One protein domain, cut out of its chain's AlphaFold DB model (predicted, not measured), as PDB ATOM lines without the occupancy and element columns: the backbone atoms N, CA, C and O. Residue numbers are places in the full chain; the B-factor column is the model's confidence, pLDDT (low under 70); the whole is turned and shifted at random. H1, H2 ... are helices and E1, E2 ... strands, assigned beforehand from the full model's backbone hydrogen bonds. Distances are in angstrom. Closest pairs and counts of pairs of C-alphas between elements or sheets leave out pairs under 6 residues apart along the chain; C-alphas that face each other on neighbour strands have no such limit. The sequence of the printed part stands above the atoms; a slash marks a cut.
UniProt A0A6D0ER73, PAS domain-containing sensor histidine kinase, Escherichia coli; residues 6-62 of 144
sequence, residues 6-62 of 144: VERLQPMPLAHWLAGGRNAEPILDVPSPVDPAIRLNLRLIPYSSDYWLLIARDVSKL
ATOM      1  N   VAL A   6     239.672 201.819 200.237       57.00
ATOM      2  CA  VAL A   6     240.515 202.027 201.420       57.00
ATOM      3  C   VAL A   6     241.355 203.310 201.342       57.00
ATOM      4  O   VAL A   6     241.485 203.993 202.352       57.00
ATOM      5  N   GLU A   7     241.882 203.684 200.172       57.75
ATOM      6  CA  GLU A   7     242.710 204.890 200.000       57.75
ATOM      7  C   GLU A   7     241.883 206.174 200.123       57.75
ATOM      8  O   GLU A   7     242.325 207.131 200.753       57.75
ATOM      9  N   ARG A   8     240.634 206.178 199.635       58.28
ATOM     10  CA  ARG A   8     239.700 207.305 199.838       58.28
ATOM     11  C   ARG A   8     239.165 207.417 201.266       58.28
ATOM     12  O   ARG A   8     238.515 208.403 201.603       58.28
ATOM     13  N   LEU A   9     239.430 206.409 202.092       60.12
ATOM     14  CA  LEU A   9     238.978 206.308 203.475       60.12
ATOM     15  C   LEU A   9     240.102 206.537 204.495       60.12
ATOM     16  O   LEU A   9     239.829 206.513 205.694       60.12
ATOM     17  N   GLN A  10     241.345 206.776 204.063       52.06
ATOM     18  CA  GLN A  10     242.458 207.139 204.948       52.06
ATOM     19  C   GLN A  10     242.362 208.627 205.306       52.06
ATOM     20  O   GLN A  10     242.874 209.483 204.586       52.06
ATOM     21  N   PRO A  11     241.624 208.958 206.375       52.72
ATOM     22  CA  PRO A  11     242.191 208.849 207.721       52.72
ATOM     23  C   PRO A  11     241.213 208.265 208.763       52.72
ATOM     24  O   PRO A  11     241.361 208.501 209.960       52.72
ATOM     25  N   MET A  12     240.181 207.535 208.331       54.44
ATOM     26  CA  MET A  12     239.053 207.163 209.184       54.44
ATOM     27  C   MET A  12     239.188 205.782 209.854       54.44
ATOM     28  O   MET A  12     239.788 204.866 209.286       54.44
ATOM     29  N   PRO A  13     238.503 205.576 211.001       60.88
ATOM     30  CA  PRO A  13     238.262 204.261 211.616       60.88
ATOM     31  C   PRO A  13     237.732 203.185 210.643       60.88
ATOM     32  O   PRO A  13     237.845 201.990 210.910       60.88
ATOM     33  N   LEU A  14     237.188 203.604 209.491       63.72
ATOM     34  CA  LEU A  14     236.590 202.751 208.464       63.72
ATOM     35  C   LEU A  14     237.546 201.723 207.854       63.72
ATOM     36  O   LEU A  14     237.121 200.611 207.565       63.72
ATOM     37  N   ALA A  15     238.816 202.073 207.630       65.38
ATOM     38  CA  ALA A  15     239.767 201.156 206.997       65.38
ATOM     39  C   ALA A  15     240.099 199.966 207.914       65.38
ATOM     40  O   ALA A  15     240.153 198.823 207.462       65.38
ATOM     41  N   HIS A  16     240.258 200.234 209.214       65.81
ATOM     42  CA  HIS A  16     240.452 199.198 210.228       65.81
ATOM     43  C   HIS A  16     239.190 198.348 210.405       65.81
ATOM     44  O   HIS A  16     239.268 197.126 210.496       65.81
ATOM     45  N   TRP A  17     238.020 198.986 210.371       70.94
ATOM     46  CA  TRP A  17     236.736 198.298 210.426       70.94
ATOM     47  C   TRP A  17     236.500 197.365 209.227       70.94
ATOM     48  O   TRP A  17     236.135 196.205 209.412       70.94
ATOM     49  N   LEU A  18     236.804 197.818 208.006       69.12
ATOM     50  CA  LEU A  18     236.761 196.996 206.790       69.12
ATOM     51  C   LEU A  18     237.707 195.789 206.875       69.12
ATOM     52  O   LEU A  18     237.355 194.702 206.418       69.12
ATOM     53  N   ALA A  19     238.878 195.956 207.498       69.56
ATOM     54  CA  ALA A  19     239.825 194.866 207.728       69.56
ATOM     55  C   ALA A  19     239.322 193.825 208.752       69.56
ATOM     56  O   ALA A  19     239.795 192.689 208.745       69.56
ATOM     57  N   GLY A  20     238.346 194.181 209.598       69.31
ATOM     58  CA  GLY A  20     237.725 193.282 210.578       69.31
ATOM     59  C   GLY A  20     236.850 192.177 209.970       69.31
ATOM     60  O   GLY A  20     236.604 191.164 210.630       69.31
ATOM     61  N   GLY A  21     236.408 192.321 208.714       70.44
ATOM     62  CA  GLY A  21     235.674 191.287 207.975       70.44
ATOM     63  C   GLY A  21     234.471 190.722 208.746       70.44
ATOM     64  O   GLY A  21     233.519 191.442 209.032       70.44
ATOM     65  N   ARG A  22     234.518 189.425 209.110       63.97
ATOM     66  CA  ARG A  22     233.430 188.715 209.837       63.97
ATOM     67  C   ARG A  22     233.175 189.253 211.240       63.97
ATOM     68  O   ARG A  22     232.074 189.064 211.739       63.97
ATOM     69  N   ASN A  23     234.157 189.916 211.841       69.69
ATOM     70  CA  ASN A  23     234.074 190.414 213.212       69.69
ATOM     71  C   ASN A  23     233.794 191.923 213.266       69.69
ATOM     72  O   ASN A  23     233.867 192.520 214.334       69.69
ATOM     73  N   ALA A  24     233.529 192.556 212.121       74.00
ATOM     74  CA  ALA A  24     233.265 193.983 212.054       74.00
ATOM     75  C   ALA A  24     231.852 194.293 212.585       74.00
ATOM     76  O   ALA A  24     230.850 193.976 211.940       74.00
ATOM     77  N   GLU A  25     231.766 194.914 213.761       76.12
ATOM     78  CA  GLU A  25     230.496 195.352 214.357       76.12
ATOM     79  C   GLU A  25     229.870 196.497 213.547       76.12
ATOM     80  O   GLU A  25     230.601 197.393 213.144       76.12
ATOM     81  N   PRO A  26     228.552 196.533 213.293       77.94
ATOM     82  CA  PRO A  26     227.935 197.624 212.534       77.94
ATOM     83  C   PRO A  26     228.296 199.010 213.090       77.94
ATOM     84  O   PRO A  26     228.166 199.256 214.287       77.94
ATOM     85  N   ILE A  27     228.707 199.937 212.222       80.19
ATOM     86  CA  ILE A  27     228.924 201.334 212.617       80.19
ATOM     87  C   ILE A  27     227.616 202.077 212.386       80.19
ATOM     88  O   ILE A  27     227.238 202.319 211.243       80.19
ATOM     89  N   LEU A  28     226.917 202.435 213.460       77.38
ATOM     90  CA  LEU A  28     225.560 202.979 213.373       77.38
ATOM     91  C   LEU A  28     225.515 204.471 213.016       77.38
ATOM     92  O   LEU A  28     224.502 204.933 212.493       77.38
ATOM     93  N   ASP A  29     226.600 205.209 213.273       84.44
ATOM     94  CA  ASP A  29     226.609 206.662 213.129       84.44
ATOM     95  C   ASP A  29     228.003 207.235 212.790       84.44
ATOM     96  O   ASP A  29     228.799 207.594 213.663       84.44
ATOM     97  N   VAL A  30     228.317 207.328 211.495       85.62
ATOM     98  CA  VAL A  30     229.580 207.893 210.984       85.62
ATOM     99  C   VAL A  30     229.307 208.988 209.949       85.62
ATOM    100  O   VAL A  30     228.379 208.846 209.150       85.62
ATOM    101  N   PRO A  31     230.069 210.100 209.927       86.00
ATOM    102  CA  PRO A  31     229.920 211.087 208.865       86.00
ATOM    103  C   PRO A  31     230.348 210.485 207.522       86.00
ATOM    104  O   PRO A  31     231.313 209.722 207.448       86.00
ATOM    105  N   SER A  32     229.650 210.849 206.449       87.12
ATOM    106  CA  SER A  32     230.052 210.466 205.101       87.12
ATOM    107  C   SER A  32     231.428 211.066 204.766       87.12
ATOM    108  O   SER A  32     231.665 212.246 205.037       87.12
ATOM    109  N   PRO A  33     232.331 210.301 204.122       80.75
ATOM    110  CA  PRO A  33     233.636 210.801 203.680       80.75
ATOM    111  C   PRO A  33     233.556 211.927 202.638       80.75
ATOM    112  O   PRO A  33     234.536 212.635 202.427       80.75
ATOM    113  N   VAL A  34     232.417 212.058 201.948       83.56
ATOM    114  CA  VAL A  34     232.207 213.044 200.872       83.56
ATOM    115  C   VAL A  34     231.503 214.298 201.388       83.56
ATOM    116  O   VAL A  34     231.832 215.400 200.958       83.56
ATOM    117  N   ASP A  35     230.551 214.135 202.309       86.31
ATOM    118  CA  ASP A  35     229.794 215.232 202.915       86.31
ATOM    119  C   ASP A  35     229.571 214.953 204.412       86.31
ATOM    120  O   ASP A  35     228.733 214.118 204.760       86.31
ATOM    121  N   PRO A  36     230.269 215.661 205.317       86.06
ATOM    122  CA  PRO A  36     230.124 215.467 206.757       86.06
ATOM    123  C   PRO A  36     228.707 215.702 207.304       86.06
ATOM    124  O   PRO A  36     228.419 215.261 208.418       86.06
ATOM    125  N   ALA A  37     227.828 216.389 206.560       88.56
ATOM    126  CA  ALA A  37     226.433 216.589 206.950       88.56
ATOM    127  C   ALA A  37     225.589 215.311 206.823       88.56
ATOM    128  O   ALA A  37     224.552 215.194 207.481       88.56
ATOM    129  N   ILE A  38     226.027 214.354 206.001       90.25
ATOM    130  CA  ILE A  38     225.360 213.066 205.837       90.25
ATOM    131  C   ILE A  38     225.891 212.097 206.893       90.25
ATOM    132  O   ILE A  38     227.096 211.874 207.008       90.25
ATOM    133  N   ARG A  39     224.982 211.487 207.649       90.94
ATOM    134  CA  ARG A  39     225.259 210.435 208.629       90.94
ATOM    135  C   ARG A  39     224.916 209.083 208.028       90.94
ATOM    136  O   ARG A  39     223.831 208.897 207.474       90.94
ATOM    137  N   LEU A  40     225.850 208.146 208.123       90.56
ATOM    138  CA  LEU A  40     225.740 206.816 207.546       90.56
ATOM    139  C   LEU A  40     225.731 205.751 208.639       90.56
ATOM    140  O   LEU A  40     226.518 205.808 209.581       90.56
ATOM    141  N   ASN A  41     224.893 204.740 208.438       89.69
ATOM    142  CA  ASN A  41     225.021 203.439 209.071       89.69
ATOM    143  C   ASN A  41     225.718 202.494 208.085       89.69
ATOM    144  O   ASN A  41     225.288 202.371 206.932       89.69
ATOM    145  N   LEU A  42     226.802 201.861 208.526       88.25
ATOM    146  CA  LEU A  42     227.618 200.956 207.734       88.25
ATOM    147  C   LEU A  42     227.560 199.542 208.297       88.25
ATOM    148  O   LEU A  42     227.849 199.301 209.471       88.25
ATOM    149  N   ARG A  43     227.269 198.584 207.419       85.50
ATOM    150  CA  ARG A  43     227.255 197.160 207.755       85.50
ATOM    151  C   ARG A  43     227.995 196.349 206.704       85.50
ATOM    152  O   ARG A  43     227.770 196.529 205.509       85.50
ATOM    153  N   LEU A  44     228.844 195.436 207.162       84.88
ATOM    154  CA  LEU A  44     229.504 194.440 206.324       84.88
ATOM    155  C   LEU A  44     228.787 193.103 206.465       84.88
ATOM    156  O   LEU A  44     228.542 192.631 207.573       84.88
ATOM    157  N   ILE A  45     228.437 192.498 205.336       84.69
ATOM    158  CA  ILE A  45     227.788 191.189 205.286       84.69
ATOM    159  C   ILE A  45     228.637 190.271 204.402       84.69
ATOM    160  O   ILE A  45     228.969 190.662 203.279       84.69
ATOM    161  N   PRO A  46     229.002 189.062 204.864       81.81
ATOM    162  CA  PRO A  46     229.685 188.103 204.007       81.81
ATOM    163  C   PRO A  46     228.722 187.661 202.902       81.81
ATOM    164  O   PRO A  46     227.631 187.174 203.188       81.81
ATOM    165  N   TYR A  47     229.117 187.832 201.643       80.81
ATOM    166  CA  TYR A  47     228.311 187.413 200.494       80.81
ATOM    167  C   TYR A  47     228.764 186.049 199.962       80.81
ATOM    168  O   TYR A  47     227.944 185.222 199.571       80.81
ATOM    169  N   SER A  48     230.072 185.782 199.994       82.12
ATOM    170  CA  SER A  48     230.649 184.474 199.678       82.12
ATOM    171  C   SER A  48     231.987 184.270 200.403       82.12
ATOM    172  O   SER A  48     232.334 185.036 201.303       82.12
ATOM    173  N   SER A  49     232.735 183.222 200.043       76.75
ATOM    174  CA  SER A  49     234.052 182.913 200.616       76.75
ATOM    175  C   SER A  49     235.031 184.089 200.543       76.75
ATOM    176  O   SER A  49     235.725 184.340 201.525       76.75
ATOM    177  N   ASP A  50     235.010 184.840 199.435       80.00
ATOM    178  CA  ASP A  50     235.991 185.896 199.142       80.00
ATOM    179  C   ASP A  50     235.365 187.293 198.986       80.00
ATOM    180  O   ASP A  50     236.086 188.285 198.877       80.00
ATOM    181  N   TYR A  51     234.031 187.394 198.984       78.94
ATOM    182  CA  TYR A  51     233.330 188.658 198.756       78.94
ATOM    183  C   TYR A  51     232.532 189.131 199.967       78.94
ATOM    184  O   TYR A  51     231.831 188.370 200.642       78.94
ATOM    185  N   TRP A  52     232.591 190.445 200.163       81.81
ATOM    186  CA  TRP A  52     231.901 191.193 201.202       81.81
ATOM    187  C   TRP A  52     230.951 192.200 200.574       81.81
ATOM    188  O   TRP A  52     231.312 192.899 199.628       81.81
ATOM    189  N   LEU A  53     229.745 192.298 201.124       84.56
ATOM    190  CA  LEU A  53     228.787 193.334 200.786       84.56
ATOM    191  C   LEU A  53     228.863 194.437 201.843       84.56
ATOM    192  O   LEU A  53     228.584 194.195 203.016       84.56
ATOM    193  N   LEU A  54     229.222 195.647 201.415       85.75
ATOM    194  CA  LEU A  54     229.110 196.848 202.233       85.75
ATOM    195  C   LEU A  54     227.748 197.494 201.979       85.75
ATOM    196  O   LEU A  54     227.442 197.892 200.855       85.75
ATOM    197  N   ILE A  55     226.953 197.630 203.031       88.00
ATOM    198  CA  ILE A  55     225.713 198.397 203.019       88.00
ATOM    199  C   ILE A  55     225.989 199.720 203.718       88.00
ATOM    200  O   ILE A  55     226.397 199.727 204.876       88.00
ATOM    201  N   ALA A  56     225.739 200.823 203.016       89.44
ATOM    202  CA  ALA A  56     225.751 202.165 203.575       89.44
ATOM    203  C   ALA A  56     224.342 202.753 203.485       89.44
ATOM    204  O   ALA A  56     223.803 202.917 202.388       89.44
ATOM    205  N   ARG A  57     223.728 203.042 204.631       90.56
ATOM    206  CA  ARG A  57     222.402 203.657 204.715       90.56
ATOM    207  C   ARG A  57     222.536 205.080 205.233       90.56
ATOM    208  O   ARG A  57     223.078 205.280 206.312       90.56
ATOM    209  N   ASP A  58     221.989 206.040 204.497       92.31
ATOM    210  CA  ASP A  58     221.806 207.401 204.996       92.31
ATOM    211  C   ASP A  58     220.738 207.413 206.101       92.31
ATOM    212  O   ASP A  58     219.576 207.063 205.871       92.31
ATOM    213  N   VAL A  59     221.153 207.792 207.308       92.62
ATOM    214  CA  VAL A  59     220.308 207.917 208.504       92.62
ATOM    215  C   VAL A  59     220.135 209.377 208.936       92.62
ATOM    216  O   VAL A  59     219.494 209.654 209.948       92.62
ATOM    217  N   SER A  60     220.625 210.339 208.148       91.44
ATOM    218  CA  SER A  60     220.618 211.773 208.480       91.44
ATOM    219  C   SER A  60     219.216 212.294 208.774       91.44
ATOM    220  O   SER A  60     219.002 213.040 209.727       91.44
ATOM    221  N   LYS A  61     218.229 211.886 207.965       91.56
ATOM    222  CA  LYS A  61     216.835 212.307 208.150       91.56
ATOM    223  C   LYS A  61     216.244 211.757 209.447       91.56
ATOM    224  O   LYS A  61     215.511 212.482 210.114       91.56
ATOM    225  N   LEU A  62     216.555 210.506 209.787       90.19
ATOM    226  CA  LEU A  62     216.092 209.871 211.019       90.19
ATOM    227  C   LEU A  62     216.678 210.597 212.234       90.19
ATOM    228  O   LEU A  62     215.921 211.111 213.053       90.19
TER     229      LEU A  62
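This is residues 6 to 62 of the 144 residues of the protein "PAS domain-containing sensor histidine kinase" of Escherichia coli (UniProt A0A6D0ER73). What is seen first? A strongly twisted ribbon of three antiparallel strands, with the long E2 in the middle between E1 and E3, is only grazed by one short helix, H1. What is it made of? The printed part has 57 residues, with H1, E1, E2 and E3 in that order along the chain, and the sheet's order is E1, E2, E3. The class is mixed, helices and strands, but under half of the residues are in named elements. How large is it? It is compact, with a radius of gyration of the C-alphas of 11.6 A, and spans 35 by 24 by 15 A.

How do the strands pair? E2, residues 39 to 46, and E1, residues 27 to 31, form an antiparallel hairpin at 135 degrees, with N 30 and O 40 within hydrogen-bond range at 3.0 A. E2 and E3, residues 52 to 58, form another at 160 degrees, with N 43 and O 55 within range at 2.9 A. The three are a meander, each strand the antiparallel neighbour of the one before. Where is the helix? H1, residues 14 to 19, is on the sheet but only grazes it, with its residues 14 to 18; its closest C-alphas to E2 are those of Leu 18 and Leu 44, 7.7 A apart. In H1 every O i to N i+4 pair is within hydrogen-bond range.

Where does the longest strand run? E2 covers 23.2 A from C-alpha 39 at (225.259, 210.435, 208.629) to C-alpha 46. Where do the named elements begin and end? H1 begins at C-alpha 14 at (236.590, 202.751, 208.464), and E3, 19.5 A long, ends at C-alpha 58 at (221.806, 207.401, 204.996).

Is anything missing? The printed part has no cut; the link E2 to E3 is tight, and H1 to E1 and E1 to E2 are short. Where is confidence low? Residues 6 to 16, 18 to 20 and 22 to 23 have pLDDT under 70.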